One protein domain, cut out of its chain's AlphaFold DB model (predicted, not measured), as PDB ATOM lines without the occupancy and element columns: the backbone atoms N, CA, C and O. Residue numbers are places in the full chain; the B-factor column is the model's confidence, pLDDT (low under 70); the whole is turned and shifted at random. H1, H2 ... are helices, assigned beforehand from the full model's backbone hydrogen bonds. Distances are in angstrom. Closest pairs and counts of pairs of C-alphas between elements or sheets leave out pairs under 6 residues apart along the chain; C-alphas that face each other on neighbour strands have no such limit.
ATOM      1  N   LEU A  18      46.386  17.725  26.406       71.25
ATOM      2  CA  LEU A  18      45.041  18.102  25.956       71.25
ATOM      3  C   LEU A  18      44.541  19.403  26.593       71.25
ATOM      4  O   LEU A  18      43.644  20.039  26.045       71.25
ATOM      5  N   LEU A  19      45.106  19.792  27.736       72.69
ATOM      6  CA  LEU A  19      44.730  20.999  28.473       72.69
ATOM      7  C   LEU A  19      45.677  22.170  28.196       72.69
ATOM      8  O   LEU A  19      45.372  23.300  28.565       72.69
ATOM      9  N   MET A  20      46.802  21.908  27.529       77.69
ATOM     10  CA  MET A  20      47.783  22.924  27.172       77.69
ATOM     11  C   MET A  20      47.557  23.427  25.737       77.69
ATOM     12  O   MET A  20      47.158  22.647  24.861       77.69
ATOM     13  N   PRO A  21      47.773  24.726  25.475       74.62
ATOM     14  CA  PRO A  21      47.863  25.246  24.115       74.62
ATOM     15  C   PRO A  21      49.097  24.665  23.407       74.62
ATOM     16  O   PRO A  21      50.143  24.480  24.030       74.62
ATOM     17  N   SER A  22      48.965  24.358  22.116       78.62
ATOM     18  CA  SER A  22      50.099  23.958  21.276       78.62
ATOM     19  C   SER A  22      50.882  25.183  20.795       78.62
ATOM     20  O   SER A  22      50.423  26.318  20.946       78.62
ATOM     21  N   VAL A  23      52.053  24.964  20.195       78.00
ATOM     22  CA  VAL A  23      52.855  26.048  19.601       78.00
ATOM     23  C   VAL A  23      52.055  26.761  18.506       78.00
ATOM     24  O   VAL A  23      51.961  27.984  18.506       78.00
ATOM     25  N   GLU A  24      51.339  26.005  17.675       78.56
ATOM     26  CA  GLU A  24      50.485  26.543  16.612       78.56
ATOM     27  C   GLU A  24      49.334  27.388  17.175       78.56
ATOM     28  O   GLU A  24      48.929  28.381  16.573       78.56
ATOM     29  N   ALA A  25      48.802  27.026  18.349       76.00
ATOM     30  CA  ALA A  25      47.775  27.816  19.022       76.00
ATOM     31  C   ALA A  25      48.325  29.160  19.533       76.00
ATOM     32  O   ALA A  25      47.603  30.161  19.508       76.00
ATOM     33  N   PHE A  26      49.591  29.207  19.966       78.25
ATOM     34  CA  PHE A  26      50.260  30.460  20.329       78.25
ATOM     35  C   PHE A  26      50.538  31.334  19.106       78.25
ATOM     36  O   PHE A  26      50.237  32.529  19.152       78.25
ATOM     37  N   ASP A  27      51.021  30.751  18.008       84.06
ATOM     38  CA  ASP A  27      51.250  31.469  16.748       84.06
ATOM     39  C   ASP A  27      49.945  32.034  16.184       84.06
ATOM     40  O   ASP A  27      49.866  33.200  15.792       84.06
ATOM     41  N   HIS A  28      48.876  31.240  16.231       83.88
ATOM     42  CA  HIS A  28      47.540  31.693  15.881       83.88
ATOM     43  C   HIS A  28      47.109  32.878  16.754       83.88
ATOM     44  O   HIS A  28      46.650  33.898  16.240       83.88
ATOM     45  N   TYR A  29      47.289  32.787  18.074       83.75
ATOM     46  CA  TYR A  29      46.909  33.868  18.980       83.75
ATOM     47  C   TYR A  29      47.738  35.144  18.765       83.75
ATOM     48  O   TYR A  29      47.220  36.255  18.888       83.75
ATOM     49  N   HIS A  30      49.007  35.005  18.389       88.12
ATOM     50  CA  HIS A  30      49.865  36.112  17.976       88.12
ATOM     51  C   HIS A  30      49.315  36.828  16.731       88.12
ATOM     52  O   HIS A  30      49.221  38.059  16.725       88.12
ATOM     53  N   LEU A  31      48.870  36.085  15.716       89.25
ATOM     54  CA  LEU A  31      48.235  36.657  14.524       89.25
ATOM     55  C   LEU A  31      46.896  37.340  14.843       89.25
ATOM     56  O   LEU A  31      46.629  38.423  14.326       89.25
ATOM     57  N   VAL A  32      46.089  36.760  15.736       88.31
ATOM     58  CA  VAL A  32      44.838  37.369  16.226       88.31
ATOM     59  C   VAL A  32      45.100  38.722  16.894       88.31
ATOM     60  O   VAL A  32      44.393  39.693  16.645       88.31
ATOM     61  N   TRP A  33      46.129  38.824  17.732       90.06
ATOM     62  CA  TRP A  33      46.485  40.097  18.357       90.06
ATOM     63  C   TRP A  33      46.888  41.158  17.339       90.06
ATOM     64  O   TRP A  33      46.450  42.306  17.429       90.06
ATOM     65  N   LYS A  34      47.719  40.773  16.368       92.31
ATOM     66  CA  LYS A  34      48.172  41.680  15.315       92.31
ATOM     67  C   LYS A  34      47.011  42.187  14.471       92.31
ATOM     68  O   LYS A  34      46.961  43.384  14.208       92.31
ATOM     69  N   SER A  35      46.049  41.330  14.134       89.75
ATOM     70  CA  SER A  35      44.858  41.755  13.398       89.75
ATOM     71  C   SER A  35      43.967  42.691  14.217       89.75
ATOM     72  O   SER A  35      43.480  43.691  13.696       89.75
ATOM     73  N   GLN A  36      43.824  42.466  15.526       88.38
ATOM     74  CA  GLN A  36      43.082  43.377  16.404       88.38
ATOM     75  C   GLN A  36      43.749  44.758  16.521       88.38
ATOM     76  O   GLN A  36      43.056  45.774  16.459       88.38
ATOM     77  N   ILE A  37      45.079  44.817  16.648       90.75
ATOM     78  CA  ILE A  37      45.831  46.085  16.626       90.75
ATOM     79  C   ILE A  37      45.644  46.771  15.268       90.75
ATOM     80  O   ILE A  37      45.314  47.956  15.215       90.75
ATOM     81  N   ALA A  38      45.779  46.013  14.179       90.88
ATOM     82  CA  ALA A  38      45.572  46.490  12.820       90.88
ATOM     83  C   ALA A  38      44.170  47.099  12.637       90.88
ATOM     84  O   ALA A  38      44.042  48.192  12.098       90.88
ATOM     85  N   GLN A  39      43.112  46.461  13.148       89.75
ATOM     86  CA  GLN A  39      41.744  46.998  13.104       89.75
ATOM     87  C   GLN A  39      41.619  48.357  13.795       89.75
ATOM     88  O   GLN A  39      40.950  49.245  13.266       89.75
ATOM     89  N   VAL A  40      42.236  48.515  14.969       87.94
ATOM     90  CA  VAL A  40      42.198  49.775  15.724       87.94
ATOM     91  C   VAL A  40      42.932  50.872  14.961       87.94
ATOM     92  O   VAL A  40      42.372  51.950  14.768       87.94
ATOM     93  N   LEU A  41      44.136  50.582  14.459       88.00
ATOM     94  CA  LEU A  41      44.906  51.537  13.663       88.00
ATOM     95  C   LEU A  41      44.149  51.943  12.392       88.00
ATOM     96  O   LEU A  41      44.013  53.133  12.130       88.00
ATOM     97  N   ASN A  42      43.591  50.972  11.660       89.00
ATOM     98  CA  ASN A  42      42.853  51.208  10.414       89.00
ATOM     99  C   ASN A  42      41.657  52.139  10.580       89.00
ATOM    100  O   ASN A  42      41.214  52.760   9.617       89.00
ATOM    101  N   LYS A  43      41.042  52.117  11.760       84.25
ATOM    102  CA  LYS A  43      39.787  52.811  11.991       84.25
ATOM    103  C   LYS A  43      40.007  54.316  12.093       84.25
ATOM    104  O   LYS A  43      39.296  55.061  11.434       84.25
ATOM    105  N   ASP A  44      40.989  54.717  12.899       76.81
ATOM    106  CA  ASP A  44      41.082  56.096  13.379       76.81
ATOM    107  C   ASP A  44      42.506  56.689  13.272       76.81
ATOM    108  O   ASP A  44      42.684  57.864  13.569       76.81
ATOM    109  N   LEU A  45      43.536  55.917  12.877       84.19
ATOM    110  CA  LEU A  45      44.937  56.369  12.951       84.19
ATOM    111  C   LEU A  45      45.706  56.253  11.629       84.19
ATOM    112  O   LEU A  45      46.207  57.255  11.122       84.19
ATOM    113  N   LEU A  46      45.831  55.046  11.075       88.69
ATOM    114  CA  LEU A  46      46.726  54.730   9.959       88.69
ATOM    115  C   LEU A  46      46.042  53.802   8.960       88.69
ATOM    116  O   LEU A  46      45.332  52.893   9.369       88.69
ATOM    117  N   VAL A  47      46.309  53.950   7.665       90.94
ATOM    118  CA  VAL A  47      45.862  52.998   6.633       90.94
ATOM    119  C   VAL A  47      46.982  52.715   5.626       90.94
ATOM    120  O   VAL A  47      47.636  53.655   5.172       90.94
ATOM    121  N   PRO A  48      47.228  51.447   5.243       90.25
ATOM    122  CA  PRO A  48      48.196  51.147   4.196       90.25
ATOM    123  C   PRO A  48      47.601  51.455   2.806       90.25
ATOM    124  O   PRO A  48      46.397  51.269   2.607       90.25
ATOM    125  N   PRO A  49      48.406  51.902   1.822       85.94
ATOM    126  CA  PRO A  49      47.935  52.196   0.468       85.94
ATOM    127  C   PRO A  49      47.499  50.931  -0.282       85.94
ATOM    128  O   PRO A  49      46.554  50.979  -1.064       85.94
ATOM    129  N   HIS A  50      48.158  49.801  -0.009       86.94
ATOM    130  CA  HIS A  50      47.861  48.490  -0.579       86.94
ATOM    131  C   HIS A  50      47.773  47.451   0.537       86.94
ATOM    132  O   HIS A  50      48.477  47.544   1.544       86.94
ATOM    133  N   ARG A  51      46.900  46.455   0.366       86.25
ATOM    134  CA  ARG A  51      46.753  45.353   1.332       86.25
ATOM    135  C   ARG A  51      47.776  44.240   1.125       86.25
ATOM    136  O   ARG A  51      47.989  43.451   2.039       86.25
ATOM    137  N   ASP A  52      48.429  44.206  -0.029       87.50
ATOM    138  CA  ASP A  52      49.434  43.197  -0.342       87.50
ATOM    139  C   ASP A  52      50.631  43.323   0.605       87.50
ATOM    140  O   ASP A  52      51.218  44.395   0.760       87.50
ATOM    141  N   GLY A  53      50.953  42.228   1.297       88.25
ATOM    142  CA  GLY A  53      52.016  42.186   2.304       88.25
ATOM    143  C   GLY A  53      51.712  42.934   3.610       88.25
ATOM    144  O   GLY A  53      52.554  42.937   4.510       88.25
ATOM    145  N   ALA A  54      50.535  43.553   3.753       93.25
ATOM    146  CA  ALA A  54      50.116  44.195   4.993       93.25
ATOM    147  C   ALA A  54      49.585  43.155   5.986       93.25
ATOM    148  O   ALA A  54      48.874  42.224   5.606       93.25
ATOM    149  N   ILE A  55      49.868  43.344   7.277       93.12
ATOM    150  CA  ILE A  55      49.223  42.560   8.335       93.12
ATOM    151  C   ILE A  55      47.697  42.692   8.182       93.12
ATOM    152  O   ILE A  55      47.194  43.823   8.101       93.12
ATOM    153  N   PRO A  56      46.962  41.563   8.128       91.88
ATOM    154  CA  PRO A  56      45.537  41.563   7.840       91.88
ATOM    155  C   PRO A  56      44.731  42.155   8.994       91.88
ATOM    156  O   PRO A  56      45.116  42.071  10.159       91.88
ATOM    157  N   LEU A  57      43.575  42.729   8.659       88.62
ATOM    158  CA  LEU A  57      42.616  43.219   9.650       88.62
ATOM    159  C   LEU A  57      41.835  42.075  10.294       88.62
ATOM    160  O   LEU A  57      41.424  42.190  11.442       88.62
ATOM    161  N   ASP A  58      41.619  40.979   9.576       85.38
ATOM    162  CA  ASP A  58      40.841  39.859  10.087       85.38
ATOM    163  C   ASP A  58      41.745  38.849  10.801       85.38
ATOM    164  O   ASP A  58      42.860  38.577  10.344       85.38
ATOM    165  N   PRO A  59      41.311  38.304  11.953       83.44
ATOM    166  CA  PRO A  59      42.022  37.205  12.584       83.44
ATOM    167  C   PRO A  59      42.030  35.983  11.653       83.44
ATOM    168  O   PRO A  59      41.051  35.750  10.940       83.44
ATOM    169  N   PRO A  60      43.102  35.173  11.668       81.88
ATOM    170  CA  PRO A  60      43.096  33.907  10.950       81.88
ATOM    171  C   PRO A  60      41.989  32.998  11.496       81.88
ATOM    172  O   PRO A  60      41.674  33.034  12.686       81.88
ATOM    173  N   LEU A  61      41.421  32.154  10.637       72.81
ATOM    174  CA  LEU A  61      40.487  31.114  11.067       72.81
ATOM    175  C   LEU A  61      41.228  30.053  11.892       72.81
ATOM    176  O   LEU A  61      42.376  29.702  11.594       72.81
ATOM    177  N   GLY A  62      40.589  29.544  12.946       59.44
ATOM    178  CA  GLY A  62      41.035  28.319  13.604       59.44
ATOM    179  C   GLY A  62      40.875  27.126  12.652       59.44
ATOM    180  O   GLY A  62      40.007  27.153  11.787       59.44
ATOM    181  N   LYS A  94      47.545  57.876   5.517       91.44
ATOM    182  CA  LYS A  94      48.124  56.878   4.606       91.44
ATOM    183  C   LYS A  94      49.612  56.702   4.907       91.44
ATOM    184  O   LYS A  94      50.361  57.676   4.863       91.44
ATOM    185  N   VAL A  95      50.033  55.473   5.192       91.94
ATOM    186  CA  VAL A  95      51.434  55.126   5.488       91.94
ATOM    187  C   VAL A  95      51.886  53.934   4.656       91.94
ATOM    188  O   VAL A  95      51.061  53.066   4.385       91.94
ATOM    189  N   PRO A  96      53.162  53.842   4.248       94.38
ATOM    190  CA  PRO A  96      53.675  52.669   3.548       94.38
ATOM    191  C   PRO A  96      53.372  51.364   4.294       94.38
ATOM    192  O   PRO A  96      53.355  51.324   5.524       94.38
ATOM    193  N   THR A  97      53.181  50.273   3.550       93.25
ATOM    194  CA  THR A  97      52.872  48.953   4.127       93.25
ATOM    195  C   THR A  97      53.942  48.468   5.114       93.25
ATOM    196  O   THR A  97      53.627  47.803   6.098       93.25
ATOM    197  N   GLU A  98      55.202  48.841   4.896       94.19
ATOM    198  CA  GLU A  98      56.292  48.565   5.833       94.19
ATOM    199  C   GLU A  98      56.112  49.303   7.169       94.19
ATOM    200  O   GLU A  98      56.195  48.678   8.222       94.19
ATOM    201  N   GLU A  99      55.783  50.600   7.135       94.00
ATOM    202  CA  GLU A  99      55.512  51.404   8.337       94.00
ATOM    203  C   GLU A  99      54.279  50.875   9.081       94.00
ATOM    204  O   GLU A  99      54.302  50.724  10.301       94.00
ATOM    205  N   TRP A 100      53.228  50.496   8.351       94.75
ATOM    206  CA  TRP A 100      52.053  49.818   8.902       94.75
ATOM    207  C   TRP A 100      52.424  48.549   9.679       94.75
ATOM    208  O   TRP A 100      52.056  48.393  10.848       94.75
ATOM    209  N   ASN A 101      53.195  47.656   9.052       96.00
ATOM    210  CA  ASN A 101      53.635  46.411   9.675       96.00
ATOM    211  C   ASN A 101      54.543  46.681  10.879       96.00
ATOM    212  O   ASN A 101      54.400  46.035  11.919       96.00
ATOM    213  N   PHE A 102      55.452  47.648  10.750       96.38
ATOM    214  CA  PHE A 102      56.362  48.059  11.810       96.38
ATOM    215  C   PHE A 102      55.602  48.545  13.045       96.38
ATOM    216  O   PHE A 102      55.856  48.050  14.143       96.38
ATOM    217  N   VAL A 103      54.630  49.449  12.878       95.19
ATOM    218  CA  VAL A 103      53.835  49.986  13.994       95.19
ATOM    219  C   VAL A 103      53.066  48.869  14.699       95.19
ATOM    220  O   VAL A 103      53.109  48.782  15.925       95.19
ATOM    221  N   ILE A 104      52.415  47.971  13.954       94.62
ATOM    222  CA  ILE A 104      51.668  46.851  14.549       94.62
ATOM    223  C   ILE A 104      52.594  45.917  15.331       94.62
ATOM    224  O   ILE A 104      52.279  45.549  16.468       94.62
ATOM    225  N   ASN A 105      53.733  45.540  14.745       95.50
ATOM    226  CA  ASN A 105      54.720  44.688  15.407       95.50
ATOM    227  C   ASN A 105      55.251  45.355  16.679       95.50
ATOM    228  O   ASN A 105      55.266  44.724  17.733       95.50
ATOM    229  N   ASN A 106      55.591  46.642  16.610       94.94
ATOM    230  CA  ASN A 106      56.089  47.394  17.755       94.94
ATOM    231  C   ASN A 106      55.051  47.491  18.883       94.94
ATOM    232  O   ASN A 106      55.382  47.268  20.048       94.94
ATOM    233  N   CYS A 107      53.782  47.763  18.556       93.31
ATOM    234  CA  CYS A 107      52.692  47.751  19.532       93.31
ATOM    235  C   CYS A 107      52.556  46.380  20.205       93.31
ATOM    236  O   CYS A 107      52.443  46.298  21.431       93.31
ATOM    237  N   TYR A 108      52.593  45.304  19.419       93.44
ATOM    238  CA  TYR A 108      52.495  43.947  19.944       93.44
ATOM    239  C   TYR A 108      53.663  43.611  20.881       93.44
ATOM    240  O   TYR A 108      53.446  43.139  22.000       93.44
ATOM    241  N   GLU A 109      54.896  43.907  20.470       93.19
ATOM    242  CA  GLU A 109      56.092  43.656  21.275       93.19
ATOM    243  C   GLU A 109      56.084  44.446  22.582       93.19
ATOM    244  O   GLU A 109      56.403  43.914  23.647       93.19
ATOM    245  N   ARG A 110      55.672  45.712  22.524       90.38
ATOM    246  CA  ARG A 110      55.711  46.612  23.674       90.38
ATOM    247  C   ARG A 110      54.661  46.296  24.736       90.38
ATOM    248  O   ARG A 110      54.899  46.601  25.903       90.38
ATOM    249  N   PHE A 111      53.516  45.725  24.358       89.38
ATOM    250  CA  PHE A 111      52.370  45.600  25.267       89.38
ATOM    251  C   PHE A 111      51.828  44.175  25.435       89.38
ATOM    252  O   PHE A 111      51.278  43.855  26.492       89.38
ATOM    253  N   CYS A 112      51.964  43.301  24.438       89.25
ATOM    254  CA  CYS A 112      51.266  42.012  24.415       89.25
ATOM    255  C   CYS A 112      52.178  40.823  24.762       89.25
ATOM    256  O   CYS A 112      51.695  39.826  25.321       89.25
ATOM    257  N   LEU A 113      53.483  40.923  24.484       89.31
ATOM    258  CA  LEU A 113      54.443  39.844  24.735       89.31
ATOM    259  C   LEU A 113      54.703  39.597  26.236       89.31
ATOM    260  O   LEU A 113      54.577  40.514  27.051       89.31
ATOM    261  N   PRO A 114      55.078  38.361  26.636       86.69
ATOM    262  CA  PRO A 114      55.427  38.042  28.024       86.69
ATOM    263  C   PRO A 114      56.500  38.960  28.607       86.69
ATOM    264  O   PRO A 114      56.279  39.543  29.667       86.69
ATOM    265  N   HIS A 115      57.576  39.210  27.856       88.62
ATOM    266  CA  HIS A 115      58.667  40.067  28.314       88.62
ATOM    267  C   HIS A 115      58.224  41.511  28.602       88.62
ATOM    268  O   HIS A 115      58.871  42.198  29.386       88.62
ATOM    269  N   ALA A 116      57.133  42.003  27.997       90.12
ATOM    270  CA  ALA A 116      56.597  43.326  28.306       90.12
ATOM    271  C   ALA A 116      56.050  43.374  29.740       90.12
ATOM    272  O   ALA A 116      56.256  44.355  30.454       90.12
ATOM    273  N   ARG A 117      55.403  42.289  30.188       89.50
ATOM    274  CA  ARG A 117      54.924  42.139  31.568       89.50
ATOM    275  C   ARG A 117      56.075  41.939  32.542       89.50
ATOM    276  O   ARG A 117      56.021  42.522  33.622       89.50
ATOM    277  N   ASP A 118      57.087  41.165  32.157       89.06
ATOM    278  CA  ASP A 118      58.270  40.917  32.989       89.06
ATOM    279  C   ASP A 118      59.069  42.206  33.187       89.06
ATOM    280  O   ASP A 118      59.370  42.585  34.317       89.06
ATOM    281  N   LYS A 119      59.311  42.956  32.106       90.56
ATOM    282  CA  LYS A 119      59.945  44.276  32.168       90.56
ATOM    283  C   LYS A 119      59.138  45.242  33.033       90.56
ATOM    284  O   LYS A 119      59.702  45.874  33.917       90.56
ATOM    285  N   ALA A 120      57.819  45.305  32.843       89.00
ATOM    286  CA  ALA A 120      56.953  46.143  33.669       89.00
ATOM    287  C   ALA A 120      56.910  45.710  35.148       89.00
ATOM    288  O   ALA A 120      56.614  46.541  36.000       89.00
ATOM    289  N   ALA A 121      57.169  44.433  35.458       87.94
ATOM    290  CA  ALA A 121      57.286  43.935  36.831       87.94
ATOM    291  C   ALA A 121      58.631  44.301  37.473       87.94
ATOM    292  O   ALA A 121      58.691  44.510  38.681       87.94
ATOM    293  N   MET A 122      59.701  44.336  36.671       88.25
ATOM    294  CA  MET A 122      61.039  44.752  37.098       88.25
ATOM    295  C   MET A 122      61.135  46.269  37.289       88.25
ATOM    296  O   MET A 122      61.867  46.742  38.155       88.25
ATOM    297  N   GLU A 123      60.401  47.038  36.489       81.50
ATOM    298  CA  GLU A 123      60.220  48.468  36.705       81.50
ATOM    299  C   GLU A 123      59.402  48.702  37.988       81.50
ATOM    300  O   GLU A 123      58.454  47.980  38.286       81.50
ATOM    301  N   SER A 124      59.701  49.762  38.744       71.56
ATOM    302  CA  SER A 124      58.986  50.115  39.988       71.56
ATOM    303  C   SER A 124      57.502  50.492  39.790       71.56
ATOM    304  O   SER A 124      56.809  50.883  40.733       71.56
ATOM    305  N   SER A 125      56.978  50.373  38.566       74.50
ATOM    306  CA  SER A 125      55.603  50.686  38.193       74.50
ATOM    307  C   SER A 125      54.705  49.447  38.250       74.50
ATOM    308  O   SER A 125      54.279  48.896  37.232       74.50
ATOM    309  N   HIS A 126      54.289  49.067  39.462       81.69
ATOM    310  CA  HIS A 126      53.277  48.017  39.665       81.69
ATOM    311  C   HIS A 126      51.970  48.277  38.887       81.69
ATOM    312  O   HIS A 126      51.261  47.343  38.514       81.69
ATOM    313  N   LYS A 127      51.651  49.549  38.605       88.19
ATOM    314  CA  LYS A 127      50.478  49.945  37.810       88.19
ATOM    315  C   LYS A 127      50.575  49.448  36.369       88.19
ATOM    316  O   LYS A 127      49.608  48.869  35.879       88.19
ATOM    317  N   LEU A 128      51.721  49.642  35.709       87.94
ATOM    318  CA  LEU A 128      51.905  49.216  34.321       87.94
ATOM    319  C   LEU A 128      51.813  47.696  34.210       87.94
ATOM    320  O   LEU A 128      51.045  47.195  33.391       87.94
ATOM    321  N   HIS A 129      52.513  46.967  35.084       88.94
ATOM    322  CA  HIS A 129      52.431  45.507  35.120       88.94
ATOM    323  C   HIS A 129      50.979  45.025  35.248       88.94
ATOM    324  O   HIS A 129      50.515  44.213  34.446       88.94
ATOM    325  N   ASN A 130      50.229  45.588  36.200       89.19
ATOM    326  CA  ASN A 130      48.828  45.235  36.408       89.19
ATOM    327  C   ASN A 130      47.964  45.538  35.178       89.19
ATOM    328  O   ASN A 130      47.112  44.725  34.821       89.19
ATOM    329  N   VAL A 131      48.174  46.672  34.506       90.50
ATOM    330  CA  VAL A 131      47.453  47.011  33.267       90.50
ATOM    331  C   VAL A 131      47.751  45.994  32.167       90.50
ATOM    332  O   VAL A 131      46.813  45.498  31.548       90.50
ATOM    333  N   LEU A 132      49.014  45.616  31.952       89.56
ATOM    334  CA  LEU A 132      49.385  44.643  30.916       89.56
ATOM    335  C   LEU A 132      48.859  43.232  31.217       89.56
ATOM    336  O   LEU A 132      48.427  42.518  30.308       89.56
ATOM    337  N   VAL A 133      48.839  42.827  32.490       86.00
ATOM    338  CA  VAL A 133      48.219  41.563  32.918       86.00
ATOM    339  C   VAL A 133      46.712  41.581  32.663       86.00
ATOM    340  O   VAL A 133      46.172  40.602  32.143       86.00
ATOM    341  N   HIS A 134      46.023  42.674  33.001       84.88
ATOM    342  CA  HIS A 134      44.593  42.805  32.725       84.88
ATOM    343  C   HIS A 134      44.313  42.826  31.228       84.88
ATOM    344  O   HIS A 134      43.446  42.082  30.782       84.88
ATOM    345  N   LEU A 135      45.077  43.589  30.447       87.38
ATOM    346  CA  LEU A 135      44.958  43.650  28.993       87.38
ATOM    347  C   LEU A 135      45.050  42.249  28.372       87.38
ATOM    348  O   LEU A 135      44.178  41.864  27.598       87.38
ATOM    349  N   HIS A 136      46.042  41.454  28.784       85.56
ATOM    350  CA  HIS A 136      46.194  40.073  28.327       85.56
ATOM    351  C   HIS A 136      45.044  39.150  28.774       85.56
ATOM    352  O   HIS A 136      44.594  38.287  28.025       85.56
ATOM    353  N   LYS A 137      44.526  39.307  29.995       81.44
ATOM    354  CA  LYS A 137      43.378  38.509  30.458       81.44
ATOM    355  C   LYS A 137      42.100  38.881  29.704       81.44
ATOM    356  O   LYS A 137      41.389  37.991  29.238       81.44
ATOM    357  N   PHE A 138      41.822  40.172  29.543       81.50
ATOM    358  CA  PHE A 138      40.642  40.668  28.838       81.50
ATOM    359  C   PHE A 138      40.663  40.338  27.349       81.50
ATOM    360  O   PHE A 138      39.628  39.945  26.814       81.50
ATOM    361  N   SER A 139      41.816  40.389  26.685       84.00
ATOM    362  CA  SER A 139      41.911  40.011  25.273       84.00
ATOM    363  C   SER A 139      41.492  38.559  25.033       84.00
ATOM    364  O   SER A 139      40.777  38.289  24.075       84.00
ATOM    365  N   THR A 140      41.864  37.615  25.913       82.75
ATOM    366  CA  THR A 140      41.411  36.213  25.801       82.75
ATOM    367  C   THR A 140      39.902  36.075  26.027       82.75
ATOM    368  O   THR A 140      39.262  35.239  25.396       82.75
ATOM    369  N   VAL A 141      39.303  36.907  26.889       82.75
ATOM    370  CA  VAL A 141      37.845  36.936  27.104       82.75
ATOM    371  C   VAL A 141      37.131  37.365  25.829       82.75
ATOM    372  O   VAL A 141      36.232  36.672  25.354       82.75
ATOM    373  N   ILE A 142      37.559  38.500  25.280       81.88
ATOM    374  CA  ILE A 142      36.990  39.088  24.074       81.88
ATOM    375  C   ILE A 142      37.173  38.147  22.887       81.88
ATOM    376  O   ILE A 142      36.240  37.970  22.110       81.88
ATOM    377  N   GLU A 143      38.332  37.504  22.771       84.75
ATOM    378  CA  GLU A 143      38.584  36.566  21.683       84.75
ATOM    379  C   GLU A 143      37.707  35.317  21.780       84.75
ATOM    380  O   GLU A 143      37.107  34.911  20.790       84.75
ATOM    381  N   GLY A 144      37.526  34.764  22.982       83.75
ATOM    382  CA  GLY A 144      36.578  33.669  23.193       83.75
ATOM    383  C   GLY A 144      35.151  34.061  22.801       83.75
ATOM    384  O   GLY A 144      34.467  33.295  22.128       83.75
ATOM    385  N   HIS A 145      34.712  35.270  23.163       80.44
ATOM    386  CA  HIS A 145      33.402  35.783  22.759       80.44
ATOM    387  C   HIS A 145      33.270  35.917  21.235       80.44
ATOM    388  O   HIS A 145      32.262  35.499  20.668       80.44
ATOM    389  N   ARG A 146      34.286  36.461  20.554       83.00
ATOM    390  CA  ARG A 146      34.289  36.550  19.085       83.00
ATOM    391  C   ARG A 146      34.253  35.163  18.451       83.00
ATOM    392  O   ARG A 146      33.426  34.941  17.582       83.00
ATOM    393  N   ALA A 147      35.069  34.225  18.926       81.56
ATOM    394  CA  ALA A 147      35.100  32.864  18.398       81.56
ATOM    395  C   ALA A 147      33.747  32.150  18.553       81.56
ATOM    396  O   ALA A 147      33.285  31.508  17.614       81.56
ATOM    397  N   MET A 148      33.070  32.318  19.698       81.00
ATOM    398  CA  MET A 148      31.709  31.800  19.902       81.00
ATOM    399  C   MET A 148      30.710  32.405  18.913       81.00
ATOM    400  O   MET A 148      29.912  31.678  18.327       81.00
ATOM    401  N   ARG A 149      30.764  33.724  18.710       80.62
ATOM    402  CA  ARG A 149      29.875  34.435  17.783       80.62
ATOM    403  C   ARG A 149      30.122  34.056  16.323       80.62
ATOM    404  O   ARG A 149      29.168  33.942  15.564       80.62
ATOM    405  N   ASP A 150      31.382  33.860  15.950       75.00
ATOM    406  CA  ASP A 150      31.792  33.500  14.591       75.00
ATOM    407  C   ASP A 150      31.600  31.992  14.312       75.00
ATOM    408  O   ASP A 150      31.881  31.528  13.210       75.00
ATOM    409  N   GLY A 151      31.164  31.205  15.307       75.75
ATOM    410  CA  GLY A 151      31.038  29.749  15.196       75.75
ATOM    411  C   GLY A 151      32.380  29.015  15.047       75.75
ATOM    412  O   GLY A 151      32.398  27.832  14.708       75.75
ATOM    413  N   ASP A 152      33.504  29.689  15.304       77.62
ATOM    414  CA  ASP A 152      34.855  29.149  15.152       77.62
ATOM    415  C   ASP A 152      35.263  28.370  16.410       77.62
ATOM    416  O   ASP A 152      35.900  28.875  17.342       77.62
ATOM    417  N   ILE A 153      34.863  27.098  16.446       76.56
ATOM    418  CA  ILE A 153      35.128  26.203  17.577       76.56
ATOM    419  C   ILE A 153      36.627  25.929  17.729       76.56
ATOM    420  O   ILE A 153      37.108  25.798  18.855       76.56
ATOM    421  N   GLY A 154      37.386  25.880  16.630       77.19
ATOM    422  CA  GLY A 154      38.839  25.694  16.681       77.19
ATOM    423  C   GLY A 154      39.519  26.838  17.433       77.19
ATOM    424  O   GLY A 154      40.302  26.612  18.362       77.19
ATOM    425  N   ARG A 155      39.147  28.075  17.102       79.69
ATOM    426  CA  ARG A 155      39.634  29.289  17.763       79.69
ATOM    427  C   ARG A 155      39.169  29.380  19.214       79.69
ATOM    428  O   ARG A 155      39.970  29.690  20.098       79.69
ATOM    429  N   LEU A 156      37.919  29.010  19.489       82.75
ATOM    430  CA  LEU A 156      37.378  28.952  20.848       82.75
ATOM    431  C   LEU A 156      38.153  27.968  21.736       82.75
ATOM    432  O   LEU A 156      38.521  28.304  22.864       82.75
ATOM    433  N   MET A 157      38.455  26.779  21.215       80.94
ATOM    434  CA  MET A 157      39.214  25.751  21.929       80.94
ATOM    435  C   MET A 157      40.640  26.197  22.254       80.94
ATOM    436  O   MET A 157      41.126  25.922  23.356       80.94
ATOM    437  N   ASN A 158      41.296  26.927  21.350       82.12
ATOM    438  CA  ASN A 158      42.617  27.506  21.605       82.12
ATOM    439  C   ASN A 158      42.573  28.516  22.763       82.12
ATOM    440  O   ASN A 158      43.389  28.443  23.685       82.12
ATOM    441  N   ILE A 159      41.571  29.398  22.785       83.88
ATOM    442  CA  ILE A 159      41.372  30.359  23.879       83.88
ATOM    443  C   ILE A 159      41.055  29.667  25.204       83.88
ATOM    444  O   ILE A 159      41.565  30.075  26.251       83.88
ATOM    445  N   TRP A 160      40.240  28.614  25.189       83.31
ATOM    446  CA  TRP A 160      39.929  27.845  26.394       83.31
ATOM    447  C   TRP A 160      41.163  27.155  26.973       83.31
ATOM    448  O   TRP A 160      41.351  27.199  28.186       83.31
ATOM    449  N   ARG A 161      42.053  26.616  26.133       81.56
ATOM    450  CA  ARG A 161      43.350  26.063  26.570       81.56
ATOM    451  C   ARG A 161      44.261  27.118  27.196       81.56
ATOM    452  O   ARG A 161      44.859  26.865  28.236       81.56
ATOM    453  N   ILE A 162      44.319  28.325  26.635       79.94
ATOM    454  CA  ILE A 162      45.072  29.441  27.238       79.94
ATOM    455  C   ILE A 162      44.463  29.829  28.596       79.94
ATOM    456  O   ILE A 162      45.170  29.980  29.595       79.94
ATOM    457  N   ARG A 163      43.132  29.938  28.672       77.75
ATOM    458  CA  ARG A 163      42.415  30.279  29.911       77.75
ATOM    459  C   ARG A 163      42.517  29.204  30.985       77.75
ATOM    460  O   ARG A 163      42.522  29.559  32.162       77.75
ATOM    461  N   LEU A 164      42.626  27.929  30.615       78.50
ATOM    462  CA  LEU A 164      42.815  26.835  31.566       78.50
ATOM    463  C   LEU A 164      44.005  27.101  32.475       78.50
ATOM    464  O   LEU A 164      43.858  27.034  33.686       78.50
ATOM    465  N   ILE A 165      45.137  27.501  31.905       69.81
ATOM    466  CA  ILE A 165      46.344  27.815  32.671       69.81
ATOM    467  C   ILE A 165      46.137  29.090  33.504       69.81
ATOM    468  O   ILE A 165      46.397  29.104  34.705       69.81
ATOM    469  N   MET A 166      45.590  30.149  32.896       69.38
ATOM    470  CA  MET A 166      45.438  31.460  33.544       69.38
ATOM    471  C   MET A 166      44.452  31.466  34.723       69.38
ATOM    472  O   MET A 166      44.605  32.250  35.659       69.38
ATOM    473  N   THR A 167      43.417  30.627  34.666       67.38
ATOM    474  CA  THR A 167      42.342  30.569  35.671       67.38
ATOM    475  C   THR A 167      42.730  29.794  36.923       67.38
ATOM    476  O   THR A 167      42.220  30.123  37.991       67.38
ATOM    477  N   GLN A 168      43.674  28.849  36.839       67.25
ATOM    478  CA  GLN A 168      44.199  28.153  38.026       67.25
ATOM    479  C   GLN A 168      44.973  29.096  38.955       67.25
ATOM    480  O   GLN A 168      45.024  28.892  40.164       67.25
ATOM    481  N   SER A 169      45.546  30.169  38.406       64.19
ATOM    482  CA  SER A 169      46.265  31.183  39.181       64.19
ATOM    483  C   SER A 169      45.347  32.242  39.813       64.19
ATOM    484  O   SER A 169      45.835  33.127  40.515       64.19
ATOM    485  N   LEU A 170      44.029  32.191  39.571       62.47
ATOM    486  CA  LEU A 170      43.057  33.172  40.063       62.47
ATOM    487  C   LEU A 170      42.249  32.622  41.244       62.47
ATOM    488  O   LEU A 170      41.385  31.758  41.092       62.47
ATOM    489  N   LYS A 171      42.472  33.189  42.434       62.62
ATOM    490  CA  LYS A 171      41.643  32.917  43.616       62.62
ATOM    491  C   LYS A 171      40.233  33.493  43.384       62.62
ATOM    492  O   LYS A 171      40.107  34.667  43.055       62.62
ATOM    493  N   GLY A 172      39.189  32.672  43.536       64.44
ATOM    494  CA  GLY A 172      37.776  33.093  43.448       64.44
ATOM    495  C   GLY A 172      36.995  32.637  42.204       64.44
ATOM    496  O   GLY A 172      35.773  32.725  42.208       64.44
ATOM    497  N   LEU A 173      37.646  32.079  41.173       63.72
ATOM    498  CA  LEU A 173      36.979  31.484  39.996       63.72
ATOM    499  C   LEU A 173      36.901  29.947  40.079       63.72
ATOM    500  O   LEU A 173      37.210  29.228  39.126       63.72
ATOM    501  N   THR A 174      36.486  29.409  41.224       64.88
ATOM    502  CA  THR A 174      36.443  27.953  41.467       64.88
ATOM    503  C   THR A 174      35.482  27.218  40.527       64.88
ATOM    504  O   THR A 174      35.809  26.147  40.030       64.88
ATOM    505  N   HIS A 175      34.330  27.807  40.193       66.62
ATOM    506  CA  HIS A 175      33.381  27.179  39.266       66.62
ATOM    507  C   HIS A 175      33.931  27.114  37.828       66.62
ATOM    508  O   HIS A 175      33.867  26.085  37.158       66.62
ATOM    509  N   TYR A 176      34.543  28.208  37.368       65.69
ATOM    510  CA  TYR A 176      35.061  28.338  36.005       65.69
ATOM    511  C   TYR A 176      36.321  27.490  35.767       65.69
ATOM    512  O   TYR A 176      36.447  26.842  34.727       65.69
ATOM    513  N   SER A 177      37.213  27.432  36.763       64.38
ATOM    514  CA  SER A 177      38.438  26.614  36.743       64.38
ATOM    515  C   SER A 177      38.169  25.106  36.716       64.38
ATOM    516  O   SER A 177      39.034  24.353  36.277       64.38
ATOM    517  N   VAL A 178      36.972  24.660  37.119       69.38
ATOM    518  CA  VAL A 178      36.536  23.255  37.044       69.38
ATOM    519  C   VAL A 178      35.727  22.967  35.776       69.38
ATOM    520  O   VAL A 178      35.861  21.890  35.192       69.38
ATOM    521  N   TYR A 179      34.900  23.911  35.321       73.81
ATOM    522  CA  TYR A 179      33.993  23.689  34.191       73.81
ATOM    523  C   TYR A 179      34.702  23.685  32.828       73.81
ATOM    524  O   TYR A 179      34.472  22.777  32.028       73.81
ATOM    525  N   ILE A 180      35.621  24.627  32.573       75.19
ATOM    526  CA  ILE A 180      36.371  24.661  31.304       75.19
ATOM    527  C   ILE A 180      37.153  23.367  31.041       75.19
ATOM    528  O   ILE A 180      37.039  22.847  29.930       75.19
ATOM    529  N   PRO A 181      37.923  22.802  31.996       73.25
ATOM    530  CA  PRO A 181      38.670  21.576  31.719       73.25
ATOM    531  C   PRO A 181      37.743  20.424  31.338       73.25
ATOM    532  O   PRO A 181      38.050  19.657  30.429       73.25
ATOM    533  N   ARG A 182      36.570  20.343  31.978       75.06
ATOM    534  CA  ARG A 182      35.546  19.342  31.655       75.06
ATOM    535  C   ARG A 182      34.994  19.531  30.245       75.06
ATOM    536  O   ARG A 182      34.894  18.547  29.518       75.06
ATOM    537  N   LEU A 183      34.695  20.765  29.833       74.69
ATOM    538  CA  LEU A 183      34.254  21.063  28.465       74.69
ATOM    539  C   LEU A 183      35.326  20.734  27.422       74.69
ATOM    540  O   LEU A 183      35.019  20.123  26.401       74.69
ATOM    541  N   VAL A 184      36.586  21.091  27.684       75.12
ATOM    542  CA  VAL A 184      37.704  20.797  26.777       75.12
ATOM    543  C   VAL A 184      37.873  19.287  26.599       75.12
ATOM    544  O   VAL A 184      38.017  18.818  25.469       75.12
ATOM    545  N   LEU A 185      37.797  18.506  27.678       73.69
ATOM    546  CA  LEU A 185      37.860  17.042  27.616       73.69
ATOM    547  C   LEU A 185      36.638  16.435  26.911       73.69
ATOM    548  O   LEU A 185      36.796  15.541  26.080       73.69
ATOM    549  N   LEU A 186      35.436  16.951  27.178       72.44
ATOM    550  CA  LEU A 186      34.204  16.526  26.507       72.44
ATOM    551  C   LEU A 186      34.301  16.737  24.986       72.44
ATOM    552  O   LEU A 186      34.007  15.840  24.200       72.44
ATOM    553  N   LEU A 187      34.771  17.900  24.551       70.25
ATOM    554  CA  LEU A 187      34.891  18.208  23.128       70.25
ATOM    555  C   LEU A 187      35.985  17.385  22.446       70.25
ATOM    556  O   LEU A 187      35.757  16.838  21.372       70.25
ATOM    557  N   THR A 188      37.151  17.251  23.078       68.56
ATOM    558  CA  THR A 188      38.332  16.619  22.459       68.56
ATOM    559  C   THR A 188      38.331  15.094  22.502       68.56
ATOM    560  O   THR A 188      38.928  14.470  21.627       68.56
ATOM    561  N   LYS A 189      37.692  14.470  23.498       65.44
ATOM    562  CA  LYS A 189      37.681  13.003  23.653       65.44
ATOM    563  C   LYS A 189      36.322  12.379  23.388       65.44
ATOM    564  O   LYS A 189      36.246  11.313  22.777       65.44
ATOM    565  N   ILE A 190      35.254  13.042  23.819       58.31
ATOM    566  CA  ILE A 190      33.909  12.467  23.794       58.31
ATOM    567  C   ILE A 190      33.173  12.798  22.491       58.31
ATOM    568  O   ILE A 190      32.534  11.915  21.925       58.31
ATOM    569  N   LEU A 191      33.273  14.034  21.993       57.44
ATOM    570  CA  LEU A 191      32.542  14.469  20.795       57.44
ATOM    571  C   LEU A 191      33.383  14.408  19.513       57.44
ATOM    572  O   LEU A 191      32.862  14.015  18.474       57.44
ATOM    573  N   TYR A 192      34.690  14.685  19.575       50.34
ATOM    574  CA  TYR A 192      35.577  14.583  18.405       50.34
ATOM    575  C   TYR A 192      35.704  13.149  17.851       50.34
ATOM    576  O   TYR A 192      35.949  12.966  16.663       50.34
ATOM    577  N   SER A 193      35.479  12.116  18.672       44.22
ATOM    578  CA  SER A 193      35.521  10.717  18.217       44.22
ATOM    579  C   SER A 193      34.283  10.282  17.418       44.22
ATOM    580  O   SER A 193      34.309   9.212  16.807       44.22
ATOM    581  N   ARG A 194      33.205  11.082  17.376       45.16
ATOM    582  CA  ARG A 194      31.962  10.737  16.667       45.16
ATOM    583  C   ARG A 194      31.294  11.952  15.994       45.16
ATOM    584  O   ARG A 194      30.308  12.488  16.483       45.16
ATOM    585  N   SER A 195      31.762  12.234  14.774       39.31
ATOM    586  CA  SER A 195      31.069  12.935  13.673       39.31
ATOM    587  C   SER A 195      31.029  14.478  13.664       39.31
ATOM    588  O   SER A 195      30.809  15.141  14.673       39.31
ATOM    589  N   HIS A 196      31.154  15.024  12.446       41.06
ATOM    590  CA  HIS A 196      31.212  16.436  12.016       41.06
ATOM    591  C   HIS A 196      29.996  17.319  12.398       41.06
ATOM    592  O   HIS A 196      29.893  18.458  11.949       41.06
ATOM    593  N   SER A 197      29.060  16.823  13.209       41.09
ATOM    594  CA  SER A 197      27.738  17.434  13.431       41.09
ATOM    595  C   SER A 197      27.469  17.841  14.889       41.09
ATOM    596  O   SER A 197      26.433  18.433  15.179       41.09
ATOM    597  N   ALA A 198      28.384  17.551  15.824       41.50
ATOM    598  CA  ALA A 198      28.197  17.799  17.263       41.50
ATOM    599  C   ALA A 198      28.390  19.271  17.704       41.50
ATOM    600  O   ALA A 198      28.152  19.610  18.864       41.50
ATOM    601  N   SER A 199      28.796  20.150  16.785       43.72
ATOM    602  CA  SER A 199      29.183  21.545  17.042       43.72
ATOM    603  C   SER A 199      28.059  22.452  17.568       43.72
ATOM    604  O   SER A 199      28.327  23.395  18.307       43.72
ATOM    605  N   TYR A 200      26.796  22.156  17.247       39.66
ATOM    606  CA  TYR A 200      25.662  23.040  17.550       39.66
ATOM    607  C   TYR A 200      25.267  23.095  19.037       39.66
ATOM    608  O   TYR A 200      24.721  24.098  19.489       39.66
ATOM    609  N   TYR A 201      25.560  22.057  19.826       41.84
ATOM    610  CA  TYR A 201      25.092  21.976  21.219       41.84
ATOM    611  C   TYR A 201      25.974  22.727  22.226       41.84
ATOM    612  O   TYR A 201      25.516  23.063  23.316       41.84
ATOM    613  N   VAL A 202      27.230  23.008  21.879       42.09
ATOM    614  CA  VAL A 202      28.210  23.600  22.810       42.09
ATOM    615  C   VAL A 202      28.039  25.114  22.919       42.09
ATOM    616  O   VAL A 202      28.230  25.677  23.994       42.09
ATOM    617  N   ILE A 203      27.606  25.770  21.838       40.25
ATOM    618  CA  ILE A 203      27.383  27.224  21.801       40.25
ATOM    619  C   ILE A 203      26.192  27.625  22.694       40.25
ATOM    620  O   ILE A 203      26.194  28.702  23.282       40.25
ATOM    621  N   PHE A 204      25.207  26.738  22.876       33.25
ATOM    622  CA  PHE A 204      24.001  27.031  23.658       33.25
ATOM    623  C   PHE A 204      24.236  27.064  25.181       33.25
ATOM    624  O   PHE A 204      23.489  27.721  25.900       33.25
ATOM    625  N   PHE A 205      25.281  26.402  25.692       33.25
ATOM    626  CA  PHE A 205      25.523  26.280  27.139       33.25
ATOM    627  C   PHE A 205      26.249  27.473  27.781       33.25
ATOM    628  O   PHE A 205      26.265  27.574  29.003       33.25
TER     629      PHE A 205
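AT A GLANCE: This is residues 18 to 62 and 94 to 205 of the 208 residues of an uncharacterized protein of Puccinia sorghi (UniProt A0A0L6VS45). H1 crosses the base of a triangle whose other sides are H2 followed by H3, and the long H4; H5 and H6 fold back in turn beyond H4, with the short H7 at the far end. Residues 45 to 62 fold back along H1. The 157 printed residues, with seven named helices, H1 to H7 in order, and no named strand, are all helix in class. The whole is only just compact, close to loose, with a radius of gyration of the C-alphas of 17.6 A, spanning 49 by 42 by 25 A.

HOW THE PARTS SIT: H4, residues 126 to 149, touches H5, residues 153 to 168, closest at the C-alphas of Ala 147 and Leu 156, 5.1 A; this hairpin has a shallow tilt of 33 degrees, only just short of steep. H5 and H6, residues 174 to 191, also form a hairpin, closest at C-alphas 167 and 177, 5.7 A. H3, residues 114 to 122, forms another with H4, closest at C-alphas 120 and 129, 4.8 A. H2, residues 97 to 111, touches H3 only at the corner, and only just, with 3 pairs of C-alphas within 8 A, the closest 110 and 116, 5.7 A. H1, residues 23 to 44, touches H2 at a steep tilt of 65 degrees, closest at C-alphas 37 and 104, 6.2 A. H7, residues 200 to 205, is close to H4 but not clearly touching, closest at C-alphas 203 and 148, 6.6 A. Every O i to N i+4 pair is within hydrogen-bond range in H2 and H3, against 17 of 18 in H1, 19 of 20 in H4, 10 of 12 in H5, 11 of 14 in H6 and 0 of 2 in H7, where 1 of 3 O i to N i+3 pairs is.

IN THESE COORDINATES: H4 is 34.8 A long, H1 32.9 A and H6 25.0 A. H1 begins at C-alpha 23 (52.855, 26.048, 19.601); H7 ends at C-alpha 205 (25.523, 26.280, 27.139). H5 has a kink of 26 degrees near residue 162.

THE WHOLE: The C-alphas farthest apart, of Ser 124 and Ser 195, are 53.4 A apart. Residues 63 to 93 are not printed, and C-alphas 62 and 94 are 30.8 A apart across the cut. Of the links printed whole, no link is long. The pLDDT is under 70 at residue 62, residues 165 to 178 and residues 188 to 205.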